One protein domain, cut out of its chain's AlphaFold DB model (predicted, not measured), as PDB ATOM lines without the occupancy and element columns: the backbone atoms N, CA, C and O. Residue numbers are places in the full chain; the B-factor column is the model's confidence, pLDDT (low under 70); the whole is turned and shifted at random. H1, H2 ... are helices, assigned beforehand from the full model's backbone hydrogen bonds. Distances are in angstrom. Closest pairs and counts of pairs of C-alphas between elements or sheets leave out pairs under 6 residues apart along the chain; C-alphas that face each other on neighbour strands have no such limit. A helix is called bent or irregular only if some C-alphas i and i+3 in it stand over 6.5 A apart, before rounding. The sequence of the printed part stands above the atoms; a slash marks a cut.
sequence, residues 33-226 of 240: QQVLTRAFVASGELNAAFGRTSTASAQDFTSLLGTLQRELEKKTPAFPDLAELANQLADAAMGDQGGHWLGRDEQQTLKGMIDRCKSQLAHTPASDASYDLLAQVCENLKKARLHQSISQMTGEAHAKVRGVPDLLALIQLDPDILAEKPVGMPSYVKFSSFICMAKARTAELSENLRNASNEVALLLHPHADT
ATOM      1  N   GLN A  33     186.080 142.618 172.757       88.22
ATOM      2  CA  GLN A  33     185.262 141.405 172.703       88.22
ATOM      3  C   GLN A  33     184.117 141.424 173.728       88.22
ATOM      4  O   GLN A  33     182.989 141.049 173.400       88.22
ATOM      5  N   GLN A  34     184.368 141.901 174.951       90.21
ATOM      6  CA  GLN A  34     183.335 142.034 175.982       90.21
ATOM      7  C   GLN A  34     182.253 143.037 175.574       90.21
ATOM      8  O   GLN A  34     181.063 142.785 175.772       90.21
ATOM      9  N   VAL A  35     182.653 144.160 174.971       89.28
ATOM     10  CA  VAL A  35     181.725 145.185 174.465       89.28
ATOM     11  C   VAL A  35     180.833 144.607 173.364       89.28
ATOM     12  O   VAL A  35     179.611 144.738 173.441       89.28
ATOM     13  N   LEU A  36     181.423 143.907 172.388       89.34
ATOM     14  CA  LEU A  36     180.681 143.258 171.300       89.34
ATOM     15  C   LEU A  36     179.734 142.172 171.815       89.34
ATOM     16  O   LEU A  36     178.574 142.118 171.412       89.34
ATOM     17  N   THR A  37     180.194 141.352 172.760       90.16
ATOM     18  CA  THR A  37     179.381 140.287 173.364       90.16
ATOM     19  C   THR A  37     178.158 140.866 174.068       90.16
ATOM     20  O   THR A  37     177.042 140.412 173.821       90.16
ATOM     21  N   ARG A  38     178.323 141.920 174.880       89.69
ATOM     22  CA  ARG A  38     177.186 142.592 175.533       89.69
ATOM     23  C   ARG A  38     176.233 143.221 174.524       89.69
ATOM     24  O   ARG A  38     175.022 143.054 174.660       89.69
ATOM     25  N   ALA A  39     176.758 143.922 173.518       89.34
ATOM     26  CA  ALA A  39     175.941 144.538 172.477       89.34
ATOM     27  C   ALA A  39     175.107 143.488 171.730       89.34
ATOM     28  O   ALA A  39     173.908 143.675 171.529       89.34
ATOM     29  N   PHE A  40     175.718 142.355 171.394       91.33
ATOM     30  CA  PHE A  40     175.054 141.267 170.696       91.33
ATOM     31  C   PHE A  40     174.026 140.538 171.568       91.33
ATOM     32  O   PHE A  40     172.917 140.274 171.109       91.33
ATOM     33  N   VAL A  41     174.321 140.287 172.846       89.58
ATOM     34  CA  VAL A  41     173.324 139.752 173.788       89.58
ATOM     35  C   VAL A  41     172.157 140.732 173.965       89.58
ATOM     36  O   VAL A  41     171.009 140.312 174.081       89.58
ATOM     37  N   ALA A  42     172.412 142.041 173.960       88.34
ATOM     38  CA  ALA A  42     171.371 143.055 174.112       88.34
ATOM     39  C   ALA A  42     170.467 143.205 172.878       88.34
ATOM     40  O   ALA A  42     169.266 143.448 173.029       88.34
ATOM     41  N   SER A  43     171.023 143.085 171.669       88.14
ATOM     42  CA  SER A  43     170.286 143.282 170.417       88.14
ATOM     43  C   SER A  43     169.737 141.989 169.818       88.14
ATOM     44  O   SER A  43     168.680 142.024 169.197       88.14
ATOM     45  N   GLY A  44     170.420 140.855 169.998       88.05
ATOM     46  CA  GLY A  44     170.168 139.630 169.236       88.05
ATOM     47  C   GLY A  44     170.442 139.781 167.734       88.05
ATOM     48  O   GLY A  44     169.946 138.991 166.936       88.05
ATOM     49  N   GLU A  45     171.194 140.804 167.326       89.95
ATOM     50  CA  GLU A  45     171.442 141.121 165.920       89.95
ATOM     51  C   GLU A  45     172.862 140.745 165.509       89.95
ATOM     52  O   GLU A  45     173.836 141.111 166.168       89.95
ATOM     53  N   LEU A  46     172.983 140.073 164.363       89.03
ATOM     54  CA  LEU A  46     174.263 139.621 163.823       89.03
ATOM     55  C   LEU A  46     175.264 140.775 163.644       89.03
ATOM     56  O   LEU A  46     176.445 140.617 163.933       89.03
ATOM     57  N   ASN A  47     174.792 141.952 163.226       88.24
ATOM     58  CA  ASN A  47     175.635 143.133 163.024       88.24
ATOM     59  C   ASN A  47     176.348 143.570 164.312       88.24
ATOM     60  O   ASN A  47     177.522 143.941 164.261       88.24
ATOM     61  N   ALA A  48     175.684 143.445 165.465       88.45
ATOM     62  CA  ALA A  48     176.269 143.782 166.758       88.45
ATOM     63  C   ALA A  48     177.402 142.822 167.155       88.45
ATOM     64  O   ALA A  48     178.374 143.262 167.761       88.45
ATOM     65  N   ALA A  49     177.327 141.548 166.754       87.80
ATOM     66  CA  ALA A  49     178.377 140.559 167.022       87.80
ATOM     67  C   ALA A  49     179.722 140.935 166.385       87.80
ATOM     68  O   ALA A  49     180.776 140.646 166.940       87.80
ATOM     69  N   PHE A  50     179.674 141.598 165.228       87.28
ATOM     70  CA  PHE A  50     180.860 142.032 164.491       87.28
ATOM     71  C   PHE A  50     181.182 143.517 164.702       87.28
ATOM     72  O   PHE A  50     182.130 144.015 164.112       87.28
ATOM     73  N   GLY A  51     180.407 144.252 165.505       83.53
ATOM     74  CA  GLY A  51     180.642 145.682 165.727       83.53
ATOM     75  C   GLY A  51     180.365 146.541 164.499       83.53
ATOM     76  O   GLY A  51     181.011 147.565 164.295       83.53
ATOM     77  N   ARG A  52     179.424 146.122 163.650       79.44
ATOM     78  CA  ARG A  52     179.017 146.909 162.487       79.44
ATOM     79  C   ARG A  52     178.203 148.107 162.958       79.44
ATOM     80  O   ARG A  52     177.066 147.952 163.393       79.44
ATOM     81  N   THR A  53     178.814 149.286 162.921       67.79
ATOM     82  CA  THR A  53     178.209 150.549 163.376       67.79
ATOM     83  C   THR A  53     178.264 151.655 162.328       67.79
ATOM     84  O   THR A  53     177.724 152.737 162.549       67.79
ATOM     85  N   SER A  54     178.973 151.435 161.222       60.93
ATOM     86  CA  SER A  54     179.320 152.513 160.299       60.93
ATOM     87  C   SER A  54     178.195 152.788 159.290       60.93
ATOM     88  O   SER A  54     177.473 151.896 158.841       60.93
ATOM     89  N   THR A  55     178.053 154.056 158.915       65.06
ATOM     90  CA  THR A  55     177.139 154.520 157.860       65.06
ATOM     91  C   THR A  55     177.899 154.942 156.598       65.06
ATOM     92  O   THR A  55     177.360 155.684 155.779       65.06
ATOM     93  N   ALA A  56     179.167 154.529 156.461       64.91
ATOM     94  CA  ALA A  56     180.017 154.883 155.325       64.91
ATOM     95  C   ALA A  56     179.445 154.375 153.991       64.91
ATOM     96  O   ALA A  56     178.824 153.308 153.921       64.91
ATOM     97  N   SER A  57     179.667 155.144 152.920       68.08
ATOM     98  CA  SER A  57     179.143 154.819 151.594       68.08
ATOM     99  C   SER A  57     180.048 153.846 150.825       68.08
ATOM    100  O   SER A  57     181.231 153.681 151.128       68.08
ATOM    101  N   ALA A  58     179.497 153.219 149.780       65.41
ATOM    102  CA  ALA A  58     180.227 152.334 148.863       65.41
ATOM    103  C   ALA A  58     181.420 153.010 148.209       65.41
ATOM    104  O   ALA A  58     182.500 152.437 148.076       65.41
ATOM    105  N   GLN A  59     181.166 154.239 147.763       69.20
ATOM    106  CA  GLN A  59     182.094 155.009 146.966       69.20
ATOM    107  C   GLN A  59     183.340 155.338 147.786       69.20
ATOM    108  O   GLN A  59     184.448 155.308 147.250       69.20
ATOM    109  N   ASP A  60     183.156 155.570 149.087       78.13
ATOM    110  CA  ASP A  60     184.250 155.797 150.024       78.13
ATOM    111  C   ASP A  60     185.130 154.550 150.122       78.13
ATOM    112  O   ASP A  60     186.346 154.653 149.990       78.13
ATOM    113  N   PHE A  61     184.532 153.359 150.245       82.05
ATOM    114  CA  PHE A  61     185.293 152.113 150.333       82.05
ATOM    115  C   PHE A  61     186.114 151.842 149.067       82.05
ATOM    116  O   PHE A  61     187.314 151.596 149.160       82.05
ATOM    117  N   THR A  62     185.504 151.889 147.879       84.76
ATOM    118  CA  THR A  62     186.221 151.610 146.619       84.76
ATOM    119  C   THR A  62     187.325 152.640 146.365       84.76
ATOM    120  O   THR A  62     188.418 152.283 145.920       84.76
ATOM    121  N   SER A  63     187.082 153.910 146.705       88.03
ATOM    122  CA  SER A  63     188.091 154.972 146.635       88.03
ATOM    123  C   SER A  63     189.259 154.725 147.600       88.03
ATOM    124  O   SER A  63     190.427 154.833 147.207       88.03
ATOM    125  N   LEU A  64     188.960 154.338 148.846       89.72
ATOM    126  CA  LEU A  64     189.961 153.979 149.853       89.72
ATOM    127  C   LEU A  64     190.770 152.757 149.412       89.72
ATOM    128  O   LEU A  64     191.995 152.792 149.482       89.72
ATOM    129  N   LEU A  65     190.115 151.720 148.881       90.17
ATOM    130  CA  LEU A  65     190.771 150.513 148.381       90.17
ATOM    131  C   LEU A  65     191.738 150.846 147.240       90.17
ATOM    132  O   LEU A  65     192.907 150.471 147.297       90.17
ATOM    133  N   GLY A  66     191.284 151.602 146.236       90.91
ATOM    134  CA  GLY A  66     192.126 152.011 145.108       90.91
ATOM    135  C   GLY A  66     193.264 152.955 145.511       90.91
ATOM    136  O   GLY A  66     194.326 152.965 144.889       90.91
ATOM    137  N   THR A  67     193.083 153.758 146.560       93.31
ATOM    138  CA  THR A  67     194.153 154.608 147.106       93.31
ATOM    139  C   THR A  67     195.177 153.778 147.863       93.31
ATOM    140  O   THR A  67     196.362 153.854 147.554       93.31
ATOM    141  N   LEU A  68     194.724 152.910 148.765       92.72
ATOM    142  CA  LEU A  68     195.584 152.017 149.529       92.72
ATOM    143  C   LEU A  68     196.367 151.060 148.616       92.72
ATOM    144  O   LEU A  68     197.549 150.826 148.851       92.72
ATOM    145  N   GLN A  69     195.753 150.563 147.536       93.36
ATOM    146  CA  GLN A  69     196.444 149.754 146.530       93.36
ATOM    147  C   GLN A  69     197.611 150.518 145.896       93.36
ATOM    148  O   GLN A  69     198.730 150.006 145.858       93.36
ATOM    149  N   ARG A  70     197.365 151.747 145.420       92.45
ATOM    150  CA  ARG A  70     198.398 152.585 144.791       92.45
ATOM    151  C   ARG A  70     199.539 152.896 145.751       92.45
ATOM    152  O   ARG A  70     200.693 152.881 145.335       92.45
ATOM    153  N   GLU A  71     199.230 153.166 147.017       90.30
ATOM    154  CA  GLU A  71     200.236 153.421 148.050       90.30
ATOM    155  C   GLU A  71     201.082 152.175 148.351       90.30
ATOM    156  O   GLU A  71     202.306 152.272 148.441       90.30
ATOM    157  N   LEU A  72     200.459 150.994 148.421       86.98
ATOM    158  CA  LEU A  72     201.156 149.725 148.662       86.98
ATOM    159  C   LEU A  72     202.053 149.311 147.479       86.98
ATOM    160  O   LEU A  72     202.990 148.531 147.645       86.98
ATOM    161  N   GLU A  73     201.767 149.823 146.280       88.30
ATOM    162  CA  GLU A  73     202.534 149.584 145.048       88.30
ATOM    163  C   GLU A  73     203.712 150.547 144.854       88.30
ATOM    164  O   GLU A  73     204.529 150.355 143.946       88.30
ATOM    165  N   LYS A  74     203.851 151.572 145.702       89.03
ATOM    166  CA  LYS A  74     204.999 152.479 145.641       89.03
ATOM    167  C   LYS A  74     206.296 151.753 146.000       89.03
ATOM    168  O   LYS A  74     206.339 150.887 146.865       89.03
ATOM    169  N   LYS A  75     207.399 152.184 145.374       80.16
ATOM    170  CA  LYS A  75     208.756 151.680 145.671       80.16
ATOM    171  C   LYS A  75     209.175 151.916 147.125       80.16
ATOM    172  O   LYS A  75     209.937 151.130 147.671       80.16
ATOM    173  N   THR A  76     208.707 153.013 147.713       81.49
ATOM    174  CA  THR A  76     208.968 153.406 149.101       81.49
ATOM    175  C   THR A  76     207.634 153.806 149.720       81.49
ATOM    176  O   THR A  76     207.226 154.963 149.599       81.49
ATOM    177  N   PRO A  77     206.896 152.847 150.298       83.10
ATOM    178  CA  PRO A  77     205.617 153.139 150.918       83.10
ATOM    179  C   PRO A  77     205.792 153.970 152.192       83.10
ATOM    180  O   PRO A  77     206.683 153.709 153.002       83.10
ATOM    181  N   ALA A  78     204.918 154.955 152.387       89.29
ATOM    182  CA  ALA A  78     204.803 155.659 153.657       89.29
ATOM    183  C   ALA A  78     203.943 154.812 154.606       89.29
ATOM    184  O   ALA A  78     202.716 154.866 154.568       89.29
ATOM    185  N   PHE A  79     204.582 153.976 155.428       88.84
ATOM    186  CA  PHE A  79     203.877 153.033 156.305       88.84
ATOM    187  C   PHE A  79     202.873 153.668 157.284       88.84
ATOM    188  O   PHE A  79     201.821 153.063 157.475       88.84
ATOM    189  N   PRO A  80     203.122 154.857 157.875       90.75
ATOM    190  CA  PRO A  80     202.117 155.524 158.704       90.75
ATOM    191  C   PRO A  80     200.837 155.853 157.924       90.75
ATOM    192  O   PRO A  80     199.746 155.497 158.362       90.75
ATOM    193  N   ASP A  81     200.978 156.436 156.731       91.45
ATOM    194  CA  ASP A  81     199.846 156.793 155.866       91.45
ATOM    195  C   ASP A  81     199.105 155.535 155.385       91.45
ATOM    196  O   ASP A  81     197.875 155.500 155.341       91.45
ATOM    197  N   LEU A  82     199.842 154.463 155.069       92.40
ATOM    198  CA  LEU A  82     199.260 153.161 154.738       92.40
ATOM    199  C   LEU A  82     198.441 152.581 155.892       92.40
ATOM    200  O   LEU A  82     197.355 152.051 155.656       92.40
ATOM    201  N   ALA A  83     198.957 152.648 157.119       93.02
ATOM    202  CA  ALA A  83     198.266 152.148 158.300       93.02
ATOM    203  C   ALA A  83     196.976 152.934 158.558       93.02
ATOM    204  O   ALA A  83     195.937 152.324 158.831       93.02
ATOM    205  N   GLU A  84     197.014 154.258 158.394       93.66
ATOM    206  CA  GLU A  84     195.835 155.116 158.496       93.66
ATOM    207  C   GLU A  84     194.794 154.783 157.417       93.66
ATOM    208  O   GLU A  84     193.631 154.540 157.741       93.66
ATOM    209  N   LEU A  85     195.205 154.683 156.149       93.49
ATOM    210  CA  LEU A  85     194.318 154.314 155.042       93.49
ATOM    211  C   LEU A  85     193.707 152.921 155.231       93.49
ATOM    212  O   LEU A  85     192.522 152.720 154.967       93.49
ATOM    213  N   ALA A  86     194.493 151.953 155.709       94.13
ATOM    214  CA  ALA A  86     193.999 150.614 156.004       94.13
ATOM    215  C   ALA A  86     192.985 150.639 157.152       94.13
ATOM    216  O   ALA A  86     191.965 149.955 157.073       94.13
ATOM    217  N   ASN A  87     193.223 151.450 158.188       92.21
ATOM    218  CA  ASN A  87     192.267 151.633 159.277       92.21
ATOM    219  C   ASN A  87     190.954 152.247 158.770       92.21
ATOM    220  O   ASN A  87     189.885 151.706 159.033       92.21
ATOM    221  N   GLN A  88     191.029 153.319 157.975       90.44
ATOM    222  CA  GLN A  88     189.854 153.949 157.362       90.44
ATOM    223  C   GLN A  88     189.078 152.962 156.477       90.44
ATOM    224  O   GLN A  88     187.848 152.923 156.520       90.44
ATOM    225  N   LEU A  89     189.782 152.126 155.707       90.13
ATOM    226  CA  LEU A  89     189.166 151.073 154.902       90.13
ATOM    227  C   LEU A  89     188.452 150.035 155.780       90.13
ATOM    228  O   LEU A  89     187.325 149.644 155.476       90.13
ATOM    229  N   ALA A  90     189.081 149.597 156.872       89.28
ATOM    230  CA  ALA A  90     188.482 148.660 157.816       89.28
ATOM    231  C   ALA A  90     187.229 149.248 158.482       89.28
ATOM    232  O   ALA A  90     186.210 148.565 158.575       89.28
ATOM    233  N   ASP A  91     187.273 150.521 158.876       86.59
ATOM    234  CA  ASP A  91     186.141 151.240 159.461       86.59
ATOM    235  C   ASP A  91     184.995 151.434 158.459       86.59
ATOM    236  O   ASP A  91     183.821 151.257 158.801       86.59
ATOM    237  N   ALA A  92     185.315 151.704 157.191       85.54
ATOM    238  CA  ALA A  92     184.333 151.730 156.114       85.54
ATOM    239  C   ALA A  92     183.709 150.340 155.872       85.54
ATOM    240  O   ALA A  92     182.502 150.234 155.641       85.54
ATOM    241  N   ALA A  93     184.492 149.260 155.992       85.59
ATOM    242  CA  ALA A  93     184.008 147.883 155.841       85.59
ATOM    243  C   ALA A  93     182.976 147.495 156.909       85.59
ATOM    244  O   ALA A  93     182.077 146.696 156.642       85.59
ATOM    245  N   MET A  94     183.098 148.060 158.114       83.13
ATOM    246  CA  MET A  94     182.150 147.848 159.210       83.13
ATOM    247  C   MET A  94     180.784 148.489 158.956       83.13
ATOM    248  O   MET A  94     179.889 148.347 159.789       83.13
ATOM    249  N   GLY A  95     180.601 149.213 157.849       73.83
ATOM    250  CA  GLY A  95     179.316 149.819 157.547       73.83
ATOM    251  C   GLY A  95     178.244 148.778 157.261       73.83
ATOM    252  O   GLY A  95     178.556 147.704 156.754       73.83
ATOM    253  N   ASP A  96     176.971 149.076 157.529       62.07
ATOM    254  CA  ASP A  96     175.876 148.130 157.238       62.07
ATOM    255  C   ASP A  96     175.897 147.671 155.778       62.07
ATOM    256  O   ASP A  96     175.728 146.492 155.480       62.07
ATOM    257  N   GLN A  97     176.254 148.583 154.882       59.74
ATOM    258  CA  GLN A  97     176.389 148.316 153.459       59.74
ATOM    259  C   GLN A  97     177.786 147.802 153.041       59.74
ATOM    260  O   GLN A  97     177.966 147.368 151.906       59.74
ATOM    261  N   GLY A  98     178.765 147.818 153.953       53.95
ATOM    262  CA  GLY A  98     180.213 147.720 153.714       53.95
ATOM    263  C   GLY A  98     180.682 146.576 152.811       53.95
ATOM    264  O   GLY A  98     181.624 146.743 152.043       53.95
ATOM    265  N   GLY A  99     180.027 145.414 152.849       53.69
ATOM    266  CA  GLY A  99     180.399 144.281 151.995       53.69
ATOM    267  C   GLY A  99     179.517 144.055 150.769       53.69
ATOM    268  O   GLY A  99     179.882 143.233 149.927       53.69
ATOM    269  N   HIS A 100     178.402 144.781 150.627       60.45
ATOM    270  CA  HIS A 100     177.603 144.771 149.395       60.45
ATOM    271  C   HIS A 100     178.279 145.553 148.256       60.45
ATOM    272  O   HIS A 100     177.871 145.435 147.106       60.45
ATOM    273  N   TRP A 101     179.325 146.318 148.568       59.76
ATOM    274  CA  TRP A 101     179.958 147.265 147.655       59.76
ATOM    275  C   TRP A 101     180.957 146.664 146.674       59.76
ATOM    276  O   TRP A 101     181.170 147.225 145.604       59.76
ATOM    277  N   LEU A 102     181.582 145.542 147.031       65.39
ATOM    278  CA  LEU A 102     182.676 145.005 146.235       65.39
ATOM    279  C   LEU A 102     182.152 144.020 145.198       65.39
ATOM    280  O   LEU A 102     181.811 142.871 145.514       65.39
ATOM    281  N   GLY A 103     182.159 144.480 143.946       75.05
ATOM    282  CA  GLY A 103     182.123 143.612 142.784       75.05
ATOM    283  C   GLY A 103     183.274 142.610 142.828       75.05
ATOM    284  O   GLY A 103     184.179 142.693 143.662       75.05
ATOM    285  N   ARG A 104     183.214 141.597 141.957       77.46
ATOM    286  CA  ARG A 104     184.186 140.491 141.937       77.46
ATOM    287  C   ARG A 104     185.634 141.005 141.901       77.46
ATOM    288  O   ARG A 104     186.483 140.446 142.595       77.46
ATOM    289  N   ASP A 105     185.887 142.062 141.140       83.85
ATOM    290  CA  ASP A 105     187.223 142.614 140.919       83.85
ATOM    291  C   ASP A 105     187.781 143.282 142.179       83.85
ATOM    292  O   ASP A 105     188.936 143.051 142.546       83.85
ATOM    293  N   GLU A 106     186.962 144.029 142.918       84.82
ATOM    294  CA  GLU A 106     187.389 144.642 144.172       84.82
ATOM    295  C   GLU A 106     187.648 143.595 145.264       84.82
ATOM    296  O   GLU A 106     188.556 143.767 146.077       84.82
ATOM    297  N   GLN A 107     186.925 142.466 145.265       85.42
ATOM    298  CA  GLN A 107     187.222 141.369 146.201       85.42
ATOM    299  C   GLN A 107     188.586 140.748 145.912       85.42
ATOM    300  O   GLN A 107     189.354 140.482 146.837       85.42
ATOM    301  N   GLN A 108     188.887 140.514 144.630       87.28
ATOM    302  CA  GLN A 108     190.187 139.986 144.220       87.28
ATOM    303  C   GLN A 108     191.303 140.988 144.511       87.28
ATOM    304  O   GLN A 108     192.381 140.587 144.945       87.28
ATOM    305  N   THR A 109     191.025 142.281 144.356       90.22
ATOM    306  CA  THR A 109     191.957 143.359 144.700       90.22
ATOM    307  C   THR A 109     192.268 143.358 146.195       90.22
ATOM    308  O   THR A 109     193.434 143.274 146.574       90.22
ATOM    309  N   LEU A 110     191.241 143.357 147.054       91.19
ATOM    310  CA  LEU A 110     191.419 143.306 148.506       91.19
ATOM    311  C   LEU A 110     192.189 142.051 148.936       91.19
ATOM    312  O   LEU A 110     193.139 142.141 149.715       91.19
ATOM    313  N   LYS A 111     191.836 140.885 148.383       90.80
ATOM    314  CA  LYS A 111     192.562 139.639 148.645       90.80
ATOM    315  C   LYS A 111     194.030 139.738 148.212       90.80
ATOM    316  O   LYS A 111     194.921 139.397 148.985       90.80
ATOM    317  N   GLY A 112     194.292 140.237 147.004       91.99
ATOM    318  CA  GLY A 112     195.647 140.419 146.487       91.99
ATOM    319  C   GLY A 112     196.488 141.369 147.345       91.99
ATOM    320  O   GLY A 112     197.677 141.124 147.552       91.99
ATOM    321  N   MET A 113     195.873 142.411 147.909       93.23
ATOM    322  CA  MET A 113     196.531 143.319 148.851       93.23
ATOM    323  C   MET A 113     196.863 142.643 150.181       93.23
ATOM    324  O   MET A 113     197.956 142.860 150.701       93.23
ATOM    325  N   ILE A 114     195.978 141.793 150.710       93.75
ATOM    326  CA  ILE A 114     196.259 140.990 151.911       93.75
ATOM    327  C   ILE A 114     197.441 140.056 151.662       93.75
ATOM    328  O   ILE A 114     198.368 140.015 152.470       93.75
ATOM    329  N   ASP A 115     197.436 139.330 150.544       92.77
ATOM    330  CA  ASP A 115     198.511 138.395 150.197       92.77
ATOM    331  C   ASP A 115     199.851 139.131 150.028       92.77
ATOM    332  O   ASP A 115     200.884 138.684 150.535       92.77
ATOM    333  N   ARG A 116     199.834 140.307 149.387       92.60
ATOM    334  CA  ARG A 116     201.011 141.177 149.258       92.60
ATOM    335  C   ARG A 116     201.494 141.684 150.616       92.60
ATOM    336  O   ARG A 116     202.688 141.583 150.884       92.60
ATOM    337  N   CYS A 117     200.593 142.183 151.461       93.02
ATOM    338  CA  CYS A 117     200.922 142.671 152.799       93.02
ATOM    339  C   CYS A 117     201.563 141.564 153.642       93.02
ATOM    340  O   CYS A 117     202.647 141.749 154.185       93.02
ATOM    341  N   LYS A 118     200.952 140.372 153.675       91.84
ATOM    342  CA  LYS A 118     201.494 139.199 154.381       91.84
ATOM    343  C   LYS A 118     202.871 138.802 153.862       91.84
ATOM    344  O   LYS A 118     203.755 138.495 154.656       91.84
ATOM    345  N   SER A 119     203.053 138.813 152.542       92.63
ATOM    346  CA  SER A 119     204.349 138.529 151.930       92.63
ATOM    347  C   SER A 119     205.397 139.559 152.357       92.63
ATOM    348  O   SER A 119     206.458 139.175 152.837       92.63
ATOM    349  N   GLN A 120     205.098 140.857 152.274       91.16
ATOM    350  CA  GLN A 120     206.014 141.911 152.725       91.16
ATOM    351  C   GLN A 120     206.341 141.781 154.216       91.16
ATOM    352  O   GLN A 120     207.510 141.873 154.588       91.16
ATOM    353  N   LEU A 121     205.346 141.490 155.058       91.52
ATOM    354  CA  LEU A 121     205.535 141.318 156.496       91.52
ATOM    355  C   LEU A 121     206.455 140.133 156.805       91.52
ATOM    356  O   LEU A 121     207.335 140.249 157.648       91.52
ATOM    357  N   ALA A 122     206.316 139.022 156.076       92.63
ATOM    358  CA  ALA A 122     207.189 137.858 156.228       92.63
ATOM    359  C   ALA A 122     208.657 138.142 155.854       92.63
ATOM    360  O   ALA A 122     209.557 137.487 156.375       92.63
ATOM    361  N   HIS A 123     208.907 139.111 154.965       91.48
ATOM    362  CA  HIS A 123     210.255 139.531 154.563       91.48
ATOM    363  C   HIS A 123     210.775 140.741 155.355       91.48
ATOM    364  O   HIS A 123     211.915 141.155 155.145       91.48
ATOM    365  N   THR A 124     209.967 141.310 156.251       89.96
ATOM    366  CA  THR A 124     210.342 142.459 157.079       89.96
ATOM    367  C   THR A 124     210.767 141.952 158.459       89.96
ATOM    368  O   THR A 124     209.965 141.311 159.140       89.96
ATOM    369  N   PRO A 125     212.012 142.188 158.906       92.11
ATOM    370  CA  PRO A 125     212.440 141.795 160.245       92.11
ATOM    371  C   PRO A 125     211.630 142.517 161.325       92.11
ATOM    372  O   PRO A 125     211.367 143.707 161.199       92.11
ATOM    373  N   ALA A 126     211.330 141.844 162.440       90.41
ATOM    374  CA  ALA A 126     210.613 142.456 163.569       90.41
ATOM    375  C   ALA A 126     211.353 143.645 164.218       90.41
ATOM    376  O   ALA A 126     210.756 144.430 164.940       90.41
ATOM    377  N   SER A 127     212.660 143.781 163.973       90.43
ATOM    378  CA  SER A 127     213.465 144.926 164.416       90.43
ATOM    379  C   SER A 127     213.337 146.158 163.514       90.43
ATOM    380  O   SER A 127     213.894 147.203 163.843       90.43
ATOM    381  N   ASP A 128     212.707 146.030 162.345       89.51
ATOM    382  CA  ASP A 128     212.492 147.145 161.429       89.51
ATOM    383  C   ASP A 128     211.379 148.058 161.962       89.51
ATOM    384  O   ASP A 128     210.329 147.588 162.397       89.51
ATOM    385  N   ALA A 129     211.587 149.376 161.897       87.19
ATOM    386  CA  ALA A 129     210.618 150.366 162.371       87.19
ATOM    387  C   ALA A 129     209.265 150.299 161.633       87.19
ATOM    388  O   ALA A 129     208.254 150.768 162.151       87.19
ATOM    389  N   SER A 130     209.239 149.738 160.422       88.64
ATOM    390  CA  SER A 130     208.024 149.547 159.629       88.64
ATOM    391  C   SER A 130     207.237 148.282 159.979       88.64
ATOM    392  O   SER A 130     206.082 148.177 159.565       88.64
ATOM    393  N   TYR A 131     207.817 147.341 160.736       92.64
ATOM    394  CA  TYR A 131     207.206 146.034 160.992       92.64
ATOM    395  C   TYR A 131     205.827 146.154 161.646       92.64
ATOM    396  O   TYR A 131     204.850 145.623 161.118       92.64
ATOM    397  N   ASP A 132     205.731 146.900 162.749       93.28
ATOM    398  CA  ASP A 132     204.481 147.054 163.504       93.28
ATOM    399  C   ASP A 132     203.388 147.739 162.673       93.28
ATOM    400  O   ASP A 132     202.225 147.333 162.699       93.28
ATOM    401  N   LEU A 133     203.768 148.742 161.874       93.71
ATOM    402  CA  LEU A 133     202.848 149.445 160.980       93.71
ATOM    403  C   LEU A 133     202.349 148.526 159.863       93.71
ATOM    404  O   LEU A 133     201.160 148.511 159.556       93.71
ATOM    405  N   LEU A 134     203.231 147.724 159.268       92.11
ATOM    406  CA  LEU A 134     202.847 146.767 158.237       92.11
ATOM    407  C   LEU A 134     201.971 145.643 158.805       92.11
ATOM    408  O   LEU A 134     200.994 145.246 158.169       92.11
ATOM    409  N   ALA A 135     202.265 145.169 160.016       94.07
ATOM    410  CA  ALA A 135     201.415 144.218 160.724       94.07
ATOM    411  C   ALA A 135     200.013 144.806 160.945       94.07
ATOM    412  O   ALA A 135     199.015 144.154 160.631       94.07
ATOM    413  N   GLN A 136     199.931 146.067 161.380       94.34
ATOM    414  CA  GLN A 136     198.668 146.786 161.535       94.34
ATOM    415  C   GLN A 136     197.908 146.925 160.208       94.34
ATOM    416  O   GLN A 136     196.702 146.681 160.170       94.34
ATOM    417  N   VAL A 137     198.593 147.260 159.107       94.68
ATOM    418  CA  VAL A 137     197.992 147.285 157.762       94.68
ATOM    419  C   VAL A 137     197.389 145.922 157.428       94.68
ATOM    420  O   VAL A 137     196.233 145.851 157.012       94.68
ATOM    421  N   CYS A 138     198.130 144.833 157.644       94.19
ATOM    422  CA  CYS A 138     197.648 143.487 157.345       94.19
ATOM    423  C   CYS A 138     196.417 143.120 158.184       94.19
ATOM    424  O   CYS A 138     195.462 142.566 157.639       94.19
ATOM    425  N   GLU A 139     196.399 143.445 159.479       92.60
ATOM    426  CA  GLU A 139     195.241 143.193 160.347       92.60
ATOM    427  C   GLU A 139     194.018 144.020 159.940       92.60
ATOM    428  O   GLU A 139     192.912 143.487 159.847       92.60
ATOM    429  N   ASN A 140     194.205 145.293 159.593       92.96
ATOM    430  CA  ASN A 140     193.118 146.144 159.114       92.96
ATOM    431  C   ASN A 140     192.548 145.659 157.771       92.96
ATOM    432  O   ASN A 140     191.330 145.621 157.588       92.96
ATOM    433  N   LEU A 141     193.400 145.200 156.851       92.92
ATOM    434  CA  LEU A 141     192.956 144.587 155.598       92.92
ATOM    435  C   LEU A 141     192.178 143.282 155.838       92.92
ATOM    436  O   LEU A 141     191.128 143.073 155.225       92.92
ATOM    437  N   LYS A 142     192.644 142.421 156.752       92.14
ATOM    438  CA  LYS A 142     191.919 141.202 157.151       92.14
ATOM    439  C   LYS A 142     190.571 141.531 157.781       92.14
ATOM    440  O   LYS A 142     189.576 140.890 157.453       92.14
ATOM    441  N   LYS A 143     190.511 142.555 158.635       89.41
ATOM    442  CA  LYS A 143     189.259 143.054 159.210       89.41
ATOM    443  C   LYS A 143     188.310 143.512 158.104       89.41
ATOM    444  O   LYS A 143     187.168 143.057 158.061       89.41
ATOM    445  N   ALA A 144     188.780 144.320 157.153       89.60
ATOM    446  CA  ALA A 144     187.966 144.739 156.012       89.60
ATOM    447  C   ALA A 144     187.413 143.534 155.227       89.60
ATOM    448  O   ALA A 144     186.222 143.468 154.910       89.60
ATOM    449  N   ARG A 145     188.263 142.531 154.989       90.63
ATOM    450  CA  ARG A 145     187.910 141.290 154.295       90.63
ATOM    451  C   ARG A 145     186.909 140.427 155.061       90.63
ATOM    452  O   ARG A 145     185.987 139.886 154.451       90.63
ATOM    453  N   LEU A 146     187.027 140.352 156.383       89.19
ATOM    454  CA  LEU A 146     186.052 139.690 157.246       89.19
ATOM    455  C   LEU A 146     184.672 140.325 157.097       89.19
ATOM    456  O   LEU A 146     183.704 139.640 156.769       89.19
ATOM    457  N   HIS A 147     184.586 141.642 157.271       87.65
ATOM    458  CA  HIS A 147     183.320 142.363 157.173       87.65
ATOM    459  C   HIS A 147     182.692 142.272 155.782       87.65
ATOM    460  O   HIS A 147     181.466 142.147 155.665       87.65
ATOM    461  N   GLN A 148     183.513 142.268 154.731       87.96
ATOM    462  CA  GLN A 148     183.053 141.999 153.378       87.96
ATOM    463  C   GLN A 148     182.398 140.613 153.280       87.96
ATOM    464  O   GLN A 148     181.235 140.516 152.882       87.96
ATOM    465  N   SER A 149     183.124 139.560 153.664       88.12
ATOM    466  CA  SER A 149     182.657 138.172 153.580       88.12
ATOM    467  C   SER A 149     181.369 137.952 154.374       88.12
ATOM    468  O   SER A 149     180.434 137.339 153.862       88.12
ATOM    469  N   ILE A 150     181.268 138.513 155.585       88.56
ATOM    470  CA  ILE A 150     180.039 138.446 156.387       88.56
ATOM    471  C   ILE A 150     178.863 139.084 155.642       88.56
ATOM    472  O   ILE A 150     177.828 138.440 155.497       88.56
ATOM    473  N   SER A 151     179.022 140.298 155.100       84.81
ATOM    474  CA  SER A 151     177.916 140.979 154.397       84.81
ATOM    475  C   SER A 151     177.406 140.166 153.206       84.81
ATOM    476  O   SER A 151     176.199 140.053 152.988       84.81
ATOM    477  N   GLN A 152     178.320 139.570 152.437       85.44
ATOM    478  CA  GLN A 152     177.960 138.781 151.259       85.44
ATOM    479  C   GLN A 152     177.239 137.497 151.652       85.44
ATOM    480  O   GLN A 152     176.156 137.236 151.127       85.44
ATOM    481  N   MET A 153     177.760 136.773 152.647       88.69
ATOM    482  CA  MET A 153     177.127 135.558 153.168       88.69
ATOM    483  C   MET A 153     175.780 135.822 153.860       88.69
ATOM    484  O   MET A 153     174.960 134.912 153.973       88.69
ATOM    485  N   THR A 154     175.509 137.056 154.300       86.67
ATOM    486  CA  THR A 154     174.186 137.440 154.822       86.67
ATOM    487  C   THR A 154     173.175 137.810 153.736       86.67
ATOM    488  O   THR A 154     171.967 137.765 153.992       86.67
ATOM    489  N   GLY A 155     173.633 138.119 152.519       83.40
ATOM    490  CA  GLY A 155     172.776 138.477 151.388       83.40
ATOM    491  C   GLY A 155     171.846 137.341 150.944       83.40
ATOM    492  O   GLY A 155     172.084 136.167 151.221       83.40
ATOM    493  N   GLU A 156     170.768 137.684 150.236       82.80
ATOM    494  CA  GLU A 156     169.741 136.715 149.810       82.80
ATOM    495  C   GLU A 156     170.298 135.598 148.918       82.80
ATOM    496  O   GLU A 156     169.961 134.431 149.106       82.80
ATOM    497  N   ALA A 157     171.229 135.931 148.017       83.38
ATOM    498  CA  ALA A 157     171.901 134.963 147.146       83.38
ATOM    499  C   ALA A 157     172.694 133.882 147.915       83.38
ATOM    500  O   ALA A 157     172.997 132.828 147.362       83.38
ATOM    501  N   HIS A 158     173.001 134.124 149.192       87.13
ATOM    502  CA  HIS A 158     173.783 133.246 150.057       87.13
ATOM    503  C   HIS A 158     172.927 132.579 151.145       87.13
ATOM    504  O   HIS A 158     173.464 132.086 152.135       87.13
ATOM    505  N   ALA A 159     171.600 132.504 150.969       87.69
ATOM    506  CA  ALA A 159     170.692 131.894 151.947       87.69
ATOM    507  C   ALA A 159     171.158 130.502 152.424       87.69
ATOM    508  O   ALA A 159     171.191 130.250 153.627       87.69
ATOM    509  N   LYS A 160     171.641 129.652 151.502       89.37
ATOM    510  CA  LYS A 160     172.152 128.296 151.795       89.37
ATOM    511  C   LYS A 160     173.373 128.262 152.722       89.37
ATOM    512  O   LYS A 160     173.650 127.227 153.320       89.37
ATOM    513  N   VAL A 161     174.113 129.370 152.823       90.75
ATOM    514  CA  VAL A 161     175.327 129.490 153.647       90.75
ATOM    515  C   VAL A 161     175.175 130.445 154.824       90.75
ATOM    516  O   VAL A 161     176.135 130.663 155.558       90.75
ATOM    517  N   ARG A 162     173.968 130.965 155.068       90.71
ATOM    518  CA  ARG A 162     173.708 131.944 156.134       90.71
ATOM    519  C   ARG A 162     174.012 131.404 157.542       90.71
ATOM    520  O   ARG A 162     174.277 132.191 158.441       90.71
ATOM    521  N   GLY A 163     174.064 130.081 157.724       91.28
ATOM    522  CA  GLY A 163     174.534 129.460 158.967       91.28
ATOM    523  C   GLY A 163     176.017 129.717 159.289       91.28
ATOM    524  O   GLY A 163     176.392 129.691 160.455       91.28
ATOM    525  N   VAL A 164     176.868 130.009 158.297       92.04
ATOM    526  CA  VAL A 164     178.301 130.289 158.520       92.04
ATOM    527  C   VAL A 164     178.530 131.573 159.324       92.04
ATOM    528  O   VAL A 164     179.173 131.486 160.371       92.04
ATOM    529  N   PRO A 165     178.029 132.757 158.916       90.90
ATOM    530  CA  PRO A 165     178.203 133.969 159.713       90.90
ATOM    531  C   PRO A 165     177.529 133.868 161.090       90.90
ATOM    532  O   PRO A 165     178.069 134.405 162.055       90.90
ATOM    533  N   ASP A 166     176.416 133.132 161.209       92.51
ATOM    534  CA  ASP A 166     175.764 132.882 162.500       92.51
ATOM    535  C   ASP A 166     176.690 132.092 163.451       92.51
ATOM    536  O   ASP A 166     176.868 132.479 164.606       92.51
ATOM    537  N   LEU A 167     177.347 131.030 162.968       91.42
ATOM    538  CA  LEU A 167     178.347 130.288 163.745       91.42
ATOM    539  C   LEU A 167     179.566 131.150 164.091       91.42
ATOM    540  O   LEU A 167     180.028 131.112 165.231       91.42
ATOM    541  N   LEU A 168     180.061 131.948 163.139       90.07
ATOM    542  CA  LEU A 168     181.176 132.869 163.372       90.07
ATOM    543  C   LEU A 168     180.856 133.881 164.481       90.07
ATOM    544  O   LEU A 168     181.715 134.172 165.310       90.07
ATOM    545  N   ALA A 169     179.629 134.397 164.534       90.49
ATOM    546  CA  ALA A 169     179.200 135.295 165.600       90.49
ATOM    547  C   ALA A 169     179.204 134.600 166.971       90.49
ATOM    548  O   ALA A 169     179.677 135.172 167.951       90.49
ATOM    549  N   LEU A 170     178.734 133.351 167.042       90.41
ATOM    550  CA  LEU A 170     178.683 132.595 168.296       90.41
ATOM    551  C   LEU A 170     180.068 132.228 168.835       90.41
ATOM    552  O   LEU A 170     180.284 132.291 170.044       90.41
ATOM    553  N   ILE A 171     181.025 131.883 167.968       87.65
ATOM    554  CA  ILE A 171     182.389 131.559 168.417       87.65
ATOM    555  C   ILE A 171     183.168 132.788 168.894       87.65
ATOM    556  O   ILE A 171     184.178 132.622 169.563       87.65
ATOM    557  N   GLN A 172     182.739 134.008 168.564       84.65
ATOM    558  CA  GLN A 172     183.418 135.237 168.991       84.65
ATOM    559  C   GLN A 172     182.948 135.741 170.358       84.65
ATOM    560  O   GLN A 172     183.584 136.624 170.935       84.65
ATOM    561  N   LEU A 173     181.876 135.166 170.906       87.57
ATOM    562  CA  LEU A 173     181.348 135.563 172.205       87.57
ATOM    563  C   LEU A 173     182.381 135.346 173.320       87.57
ATOM    564  O   LEU A 173     183.110 134.345 173.349       87.57
ATOM    565  N   ASP A 174     182.423 136.307 174.234       89.25
ATOM    566  CA  ASP A 174     183.153 136.232 175.491       89.25
ATOM    567  C   ASP A 174     182.358 135.364 176.493       89.25
ATOM    568  O   ASP A 174     181.209 135.694 176.816       89.25
ATOM    569  N   PRO A 175     182.919 134.238 176.965       86.23
ATOM    570  CA  PRO A 175     182.204 133.315 177.842       86.23
ATOM    571  C   PRO A 175     181.910 133.903 179.227       86.23
ATOM    572  O   PRO A 175     180.881 133.554 179.808       86.23
ATOM    573  N   ASP A 176     182.749 134.809 179.737       87.98
ATOM    574  CA  ASP A 176     182.558 135.416 181.056       87.98
ATOM    575  C   ASP A 176     181.358 136.362 181.025       87.98
ATOM    576  O   ASP A 176     180.506 136.319 181.912       87.98
ATOM    577  N   ILE A 177     181.220 137.140 179.946       85.00
ATOM    578  CA  ILE A 177     180.049 137.997 179.722       85.00
ATOM    579  C   ILE A 177     178.771 137.174 179.545       85.00
ATOM    580  O   ILE A 177     177.718 137.560 180.046       85.00
ATOM    581  N   LEU A 178     178.833 136.037 178.848       81.91
ATOM    582  CA  LEU A 178     177.666 135.160 178.709       81.91
ATOM    583  C   LEU A 178     177.231 134.540 180.043       81.91
ATOM    584  O   LEU A 178     176.039 134.289 180.233       81.91
ATOM    585  N   ALA A 179     178.183 134.292 180.944       82.07
ATOM    586  CA  ALA A 179     177.935 133.757 182.277       82.07
ATOM    587  C   ALA A 179     177.414 134.812 183.271       82.07
ATOM    588  O   ALA A 179     176.885 134.439 184.324       82.07
ATOM    589  N   GLU A 180     177.532 136.111 182.961       80.89
ATOM    590  CA  GLU A 180     176.974 137.178 183.794       80.89
ATOM    591  C   GLU A 180     175.461 136.971 183.986       80.89
ATOM    592  O   GLU A 180     174.702 136.668 183.062       80.89
ATOM    593  N   LYS A 181     174.996 137.136 185.229       63.62
ATOM    594  CA  LYS A 181     173.572 137.021 185.544       63.62
ATOM    595  C   LYS A 181     172.822 138.213 184.921       63.62
ATOM    596  O   LYS A 181     173.221 139.350 185.171       63.62
ATOM    597  N   PRO A 182     171.711 137.996 184.191       60.52
ATOM    598  CA  PRO A 182     170.999 139.067 183.503       60.52
ATOM    599  C   PRO A 182     170.578 140.198 184.448       60.52
ATOM    600  O   PRO A 182     169.738 139.997 185.331       60.52
ATOM    601  N   VAL A 183     171.073 141.416 184.217       60.05
ATOM    602  CA  VAL A 183     170.467 142.638 184.773       60.05
ATOM    603  C   VAL A 183     169.285 143.013 183.871       60.05
ATOM    604  O   VAL A 183     169.337 143.956 183.090       60.05
ATOM    605  N   GLY A 184     168.226 142.200 183.917       60.57
ATOM    606  CA  GLY A 184     167.028 142.348 183.086       60.57
ATOM    607  C   GLY A 184     166.848 141.237 182.046       60.57
ATOM    608  O   GLY A 184     167.784 140.802 181.385       60.57
ATOM    609  N   MET A 185     165.603 140.779 181.905       59.43
ATOM    610  CA  MET A 185     165.184 139.718 180.976       59.43
ATOM    611  C   MET A 185     165.134 140.105 179.478       59.43
ATOM    612  O   MET A 185     165.349 139.213 178.658       59.43
ATOM    613  N   PRO A 186     164.846 141.362 179.062       68.49
ATOM    614  CA  PRO A 186     164.571 141.652 177.648       68.49
ATOM    615  C   PRO A 186     165.724 141.380 176.671       68.49
ATOM    616  O   PRO A 186     165.466 140.958 175.545       68.49
ATOM    617  N   SER A 187     166.978 141.600 177.077       70.13
ATOM    618  CA  SER A 187     168.164 141.353 176.239       70.13
ATOM    619  C   SER A 187     168.270 139.877 175.853       70.13
ATOM    620  O   SER A 187     168.297 139.527 174.674       70.13
ATOM    621  N   TYR A 188     168.183 138.989 176.843       80.58
ATOM    622  CA  TYR A 188     168.274 137.546 176.627       80.58
ATOM    623  C   TYR A 188     167.129 136.988 175.779       80.58
ATOM    624  O   TYR A 188     167.325 135.973 175.119       80.58
ATOM    625  N   VAL A 189     165.962 137.639 175.729       85.35
ATOM    626  CA  VAL A 189     164.882 137.232 174.811       85.35
ATOM    627  C   VAL A 189     165.315 137.410 173.354       85.35
ATOM    628  O   VAL A 189     165.138 136.495 172.547       85.35
ATOM    629  N   LYS A 190     165.925 138.552 173.014       88.16
ATOM    630  CA  LYS A 190     166.419 138.802 171.653       88.16
ATOM    631  C   LYS A 190     167.575 137.873 171.304       88.16
ATOM    632  O   LYS A 190     167.553 137.243 170.248       88.16
ATOM    633  N   PHE A 191     168.531 137.711 172.215       89.14
ATOM    634  CA  PHE A 191     169.630 136.766 172.027       89.14
ATOM    635  C   PHE A 191     169.136 135.318 171.886       89.14
ATOM    636  O   PHE A 191     169.565 134.599 170.990       89.14
ATOM    637  N   SER A 192     168.164 134.891 172.693       88.77
ATOM    638  CA  SER A 192     167.553 133.564 172.563       88.77
ATOM    639  C   SER A 192     166.860 133.388 171.211       88.77
ATOM    640  O   SER A 192     166.937 132.306 170.630       88.77
ATOM    641  N   SER A 193     166.200 134.428 170.693       92.18
ATOM    642  CA  SER A 193     165.613 134.402 169.350       92.18
ATOM    643  C   SER A 193     166.687 134.215 168.276       92.18
ATOM    644  O   SER A 193     166.529 133.358 167.401       92.18
ATOM    645  N   PHE A 194     167.815 134.925 168.394       93.43
ATOM    646  CA  PHE A 194     168.975 134.712 167.532       93.43
ATOM    647  C   PHE A 194     169.465 133.261 167.586       93.43
ATOM    648  O   PHE A 194     169.604 132.634 166.540       93.43
ATOM    649  N   ILE A 195     169.663 132.693 168.780       92.81
ATOM    650  CA  ILE A 195     170.135 131.308 168.951       92.81
ATOM    651  C   ILE A 195     169.201 130.309 168.256       92.81
ATOM    652  O   ILE A 195     169.668 129.398 167.569       92.81
ATOM    653  N   CYS A 196     167.883 130.485 168.383       94.97
ATOM    654  CA  CYS A 196     166.907 129.648 167.685       94.97
ATOM    655  C   CYS A 196     167.047 129.744 166.158       94.97
ATOM    656  O   CYS A 196     167.044 128.713 165.480       94.97
ATOM    657  N   MET A 197     167.208 130.956 165.616       94.58
ATOM    658  CA  MET A 197     167.412 131.165 164.178       94.58
ATOM    659  C   MET A 197     168.743 130.585 163.686       94.58
ATOM    660  O   MET A 197     168.760 129.877 162.680       94.58
ATOM    661  N   ALA A 198     169.836 130.838 164.407       93.90
ATOM    662  CA  ALA A 198     171.172 130.342 164.088       93.90
ATOM    663  C   ALA A 198     171.200 128.810 164.063       93.90
ATOM    664  O   ALA A 198     171.753 128.207 163.142       93.90
ATOM    665  N   LYS A 199     170.529 128.162 165.025       95.02
ATOM    666  CA  LYS A 199     170.366 126.704 165.048       95.02
ATOM    667  C   LYS A 199     169.639 126.194 163.801       95.02
ATOM    668  O   LYS A 199     170.103 125.235 163.190       95.02
ATOM    669  N   ALA A 200     168.525 126.822 163.418       95.09
ATOM    670  CA  ALA A 200     167.761 126.422 162.235       95.09
ATOM    671  C   ALA A 200     168.581 126.575 160.942       95.09
ATOM    672  O   ALA A 200     168.691 125.629 160.167       95.09
ATOM    673  N   ARG A 201     169.237 127.725 160.750       94.29
ATOM    674  CA  ARG A 201     170.078 127.995 159.569       94.29
ATOM    675  C   ARG A 201     171.330 127.127 159.511       94.29
ATOM    676  O   ARG A 201     171.781 126.775 158.429       94.29
ATOM    677  N   THR A 202     171.894 126.755 160.660       92.73
ATOM    678  CA  THR A 202     173.023 125.815 160.714       92.73
ATOM    679  C   THR A 202     172.587 124.398 160.336       92.73
ATOM    680  O   THR A 202     173.315 123.702 159.631       92.73
ATOM    681  N   ALA A 203     171.390 123.971 160.751       92.95
ATOM    682  CA  ALA A 203     170.825 122.698 160.309       92.95
ATOM    683  C   ALA A 203     170.575 122.695 158.790       92.95
ATOM    684  O   ALA A 203     170.965 121.748 158.110       92.95
ATOM    685  N   GLU A 204     170.022 123.783 158.250       92.67
ATOM    686  CA  GLU A 204     169.826 123.966 156.808       92.67
ATOM    687  C   GLU A 204     171.158 123.980 156.037       92.67
ATOM    688  O   GLU A 204     171.283 123.334 154.999       92.67
ATOM    689  N   LEU A 205     172.191 124.654 156.557       92.62
ATOM    690  CA  LEU A 205     173.546 124.600 156.001       92.62
ATOM    691  C   LEU A 205     174.068 123.157 155.959       92.62
ATOM    692  O   LEU A 205     174.598 122.726 154.937       92.62
ATOM    693  N   SER A 206     173.900 122.395 157.045       91.86
ATOM    694  CA  SER A 206     174.318 120.991 157.099       91.86
ATOM    695  C   SER A 206     173.575 120.124 156.078       91.86
ATOM    696  O   SER A 206     174.177 119.236 155.476       91.86
ATOM    697  N   GLU A 207     172.280 120.361 155.876       93.38
ATOM    698  CA  GLU A 207     171.485 119.657 154.871       93.38
ATOM    699  C   GLU A 207     171.920 120.029 153.445       93.38
ATOM    700  O   GLU A 207     172.137 119.146 152.613       93.38
ATOM    701  N   ASN A 208     172.143 121.315 153.173       91.93
ATOM    702  CA  ASN A 208     172.642 121.791 151.884       91.93
ATOM    703  C   ASN A 208     174.046 121.257 151.574       91.93
ATOM    704  O   ASN A 208     174.310 120.867 150.440       91.93
ATOM    705  N   LEU A 209     174.936 121.171 152.565       89.15
ATOM    706  CA  LEU A 209     176.251 120.544 152.402       89.15
ATOM    707  C   LEU A 209     176.136 119.064 152.026       89.15
ATOM    708  O   LEU A 209     176.950 118.565 151.253       89.15
ATOM    709  N   ARG A 210     175.121 118.362 152.543       91.61
ATOM    710  CA  ARG A 210     174.872 116.953 152.220       91.61
ATOM    711  C   ARG A 210     174.262 116.769 150.829       91.61
ATOM    712  O   ARG A 210     174.650 115.845 150.121       91.61
ATOM    713  N   ASN A 211     173.315 117.625 150.452       91.69
ATOM    714  CA  ASN A 211     172.483 117.437 149.258       91.69
ATOM    715  C   ASN A 211     172.995 118.201 148.021       91.69
ATOM    716  O   ASN A 211     172.721 117.796 146.896       91.69
ATOM    717  N   ALA A 212     173.726 119.299 148.219       87.77
ATOM    718  CA  ALA A 212     174.167 120.233 147.182       87.77
ATOM    719  C   ALA A 212     175.587 120.762 147.468       87.77
ATOM    720  O   ALA A 212     175.865 121.957 147.338       87.77
ATOM    721  N   SER A 213     176.497 119.864 147.863       86.88
ATOM    722  CA  SER A 213     177.862 120.198 148.297       86.88
ATOM    723  C   SER A 213     178.608 121.113 147.323       86.88
ATOM    724  O   SER A 213     179.236 122.072 147.758       86.88
ATOM    725  N   ASN A 214     178.499 120.868 146.014       90.15
ATOM    726  CA  ASN A 214     179.162 121.671 144.986       90.15
ATOM    727  C   ASN A 214     178.644 123.113 144.945       90.15
ATOM    728  O   ASN A 214     179.434 124.043 144.826       90.15
ATOM    729  N   GLU A 215     177.331 123.316 145.071       89.55
ATOM    730  CA  GLU A 215     176.745 124.660 145.083       89.55
ATOM    731  C   GLU A 215     177.167 125.424 146.338       89.55
ATOM    732  O   GLU A 215     177.587 126.576 146.254       89.55
ATOM    733  N   VAL A 216     177.119 124.767 147.501       90.15
ATOM    734  CA  VAL A 216     177.580 125.359 148.762       90.15
ATOM    735  C   VAL A 216     179.072 125.679 148.701       90.15
ATOM    736  O   VAL A 216     179.484 126.764 149.105       90.15
ATOM    737  N   ALA A 217     179.886 124.778 148.150       89.24
ATOM    738  CA  ALA A 217     181.314 125.001 147.972       89.24
ATOM    739  C   ALA A 217     181.587 126.211 147.070       89.24
ATOM    740  O   ALA A 217     182.448 127.017 147.404       89.24
ATOM    741  N   LEU A 218     180.836 126.391 145.979       89.48
ATOM    742  CA  LEU A 218     180.967 127.562 145.105       89.48
ATOM    743  C   LEU A 218     180.605 128.875 145.811       89.48
ATOM    744  O   LEU A 218     181.250 129.889 145.551       89.48
ATOM    745  N   LEU A 219     179.620 128.858 146.714       88.91
ATOM    746  CA  LEU A 219     179.254 130.022 147.528       88.91
ATOM    747  C   LEU A 219     180.301 130.332 148.609       88.91
ATOM    748  O   LEU A 219     180.548 131.495 148.905       88.91
ATOM    749  N   LEU A 220     180.926 129.310 149.202       89.40
ATOM    750  CA  LEU A 220     181.908 129.484 150.280       89.40
ATOM    751  C   LEU A 220     183.335 129.721 149.785       89.40
ATOM    752  O   LEU A 220     184.124 130.349 150.489       89.40
ATOM    753  N   HIS A 221     183.690 129.226 148.600       89.31
ATOM    754  CA  HIS A 221     185.050 129.302 148.072       89.31
ATOM    755  C   HIS A 221     185.605 130.737 148.022       89.31
ATOM    756  O   HIS A 221     186.735 130.935 148.475       89.31
ATOM    757  N   PRO A 222     184.834 131.760 147.594       85.69
ATOM    758  CA  PRO A 222     185.282 133.148 147.639       85.69
ATOM    759  C   PRO A 222     185.548 133.691 149.044       85.69
ATOM    760  O   PRO A 222     186.106 134.773 149.137       85.69
ATOM    761  N   HIS A 223     185.160 132.991 150.113       87.78
ATOM    762  CA  HIS A 223     185.299 133.418 151.512       87.78
ATOM    763  C   HIS A 223     186.195 132.487 152.339       87.78
ATOM    764  O   HIS A 223     186.339 132.677 153.549       87.78
ATOM    765  N   ALA A 224     186.781 131.463 151.713       86.81
ATOM    766  CA  ALA A 224     187.520 130.416 152.409       86.81
ATOM    767  C   ALA A 224     188.726 130.962 153.190       86.81
ATOM    768  O   ALA A 224     188.980 130.516 154.303       86.81
ATOM    769  N   ASP A 225     189.422 131.963 152.645       83.28
ATOM    770  CA  ASP A 225     190.517 132.678 153.310       83.28
ATOM    771  C   ASP A 225     190.075 133.260 154.659       83.28
ATOM    772  O   ASP A 225     190.700 133.024 155.691       83.28
ATOM    773  N   THR A 226     188.932 133.943 154.657       83.98
ATOM    774  CA  THR A 226     188.356 134.559 155.852       83.98
ATOM    775  C   THR A 226     187.937 133.499 156.870       83.98
ATOM    776  O   THR A 226     188.255 133.604 158.053       83.98
TER     777      THR A 226
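What this domain is: This is residues 33 to 226 of the 240 residues of the protein "Putative truncated effector protein hopW1-2" of Pseudomonas syringae pv. maculicola (UniProt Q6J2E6). The domain has two parts joined by one helix: a bundle of four helices, H3 to H6, at one end, and at the other end the long helix H10 with H1, H7 and H8 packed on it, H2 between H1 and H8, and H9 on H1. H6 is the joint, lying in the bundle and reaching H8 with its residues 150 to 154, while H11 folds back from the end of H10 to touch H6 with residues 223 to 226. The printed part has 194 residues with eleven named helices, H1 to H11 in order along the chain, and no named strand; the class is all helix. It is compact, with a radius of gyration of the C-alphas of 18.4 A, and spans 55 by 43 by 32 A.

How they stand to each other: H1, residues 33 to 43, touches H2, residues 46 to 49; their closest C-alphas, of Phe 40 and Ala 48, are 4.8 A apart. H3, residues 58 to 72, and H4, residues 79 to 93, form a helical hairpin at a shallow tilt of 24 degrees, opposite ways, closest at the C-alphas of Phe 61 and Ala 92, 5.9 A. H5, residues 104 to 123, touches H3 with residues 106 to 113 alone, closest at the C-alphas of Gln 69 and Met 113, 6.8 A; they run the same way at a shallow tilt of 34 degrees, only just short of steep. H6, residues 131 to 154, forms a helical hairpin with H5, at 28 degrees, with the closest C-alphas, of Cys 117 and Cys 138, 5.7 A apart. H6 also touches H4, closest at the C-alphas of Ala 90 and Ala 144, 4.3 A. H3, H4, H5 and H6 make an up and down bundle, each running against the one before it in the chain. H7, residues 156 to 161, only just touches H6, with 3 pairs of C-alphas within 8 A, and only at the corner by their link. H8, residues 163 to 171, touches H6, closest at the C-alphas of Ile 150 and Pro 165, 5.9 A, at a steep tilt of 47 degrees. H2 and H8 only just touch, with 3 pairs of C-alphas within 8 A, closest at Ala 49 and Ala 169, 5.5 A. H9, residues 175 to 179, touches H1, closest at the C-alphas of Gln 34 and Ile 177, 6.4 A. H10, residues 186 to 211, touches H1 with residues 186 to 191 alone, about perpendicular at 83 degrees, closest at the C-alphas of Ala 42 and Ser 187, 4.2 A. H10 touches H8 with residues 198 to 205 alone, closest at the C-alphas of Gly 163 and Thr 202, 4.3 A, and H7 with residues 204 to 208 alone, closest at Val 161 and Leu 205, 5.7 A. H11, residues 213 to 226, touches H7, closest at the C-alphas of Val 161 and Val 216, 6.8 A, and H6, closest at Leu 146 and Thr 226, 5.8 A. H6 is the hub, touching H4, H5, H7, H8 and H11. Every O i to N i+4 pair is within hydrogen-bond range in H1, H3, H4, H5, H6, H8 and H9; the counts are 21 of 22 in H10, 6 of 10 in H11 and 0 of 2 in H7, which has 2 of 3 O i to N i+3 pairs within range, and H2 is too short for an i+4 pair.

Where its parts are: H1 begins at C-alpha 33, (185.262, 141.405, 172.703). From first to last C-alpha H3 measures 21.1 A, H4 20.5 A, H5 29.0 A, H6 34.7 A and H10 38.1 A; H10 begins at C-alpha 186, (164.571, 141.652, 177.648). H11, 19.3 A, ends at C-alpha 226, (188.356, 134.559, 155.852). H7 and H11 are irregular: C-alphas 157 and 160 are 8.1 A apart, and C-alphas 222 and 225 are 7.7 A apart.

The domain as a whole: The two C-alphas farthest apart, of Lys 75 and Met 185, are 57.3 A apart. The printed part has no cut, and no link is long. Mean pLDDT of the printed part is 86.3; residues 53 to 59, 96 to 102 and 181 to 186 are under 70.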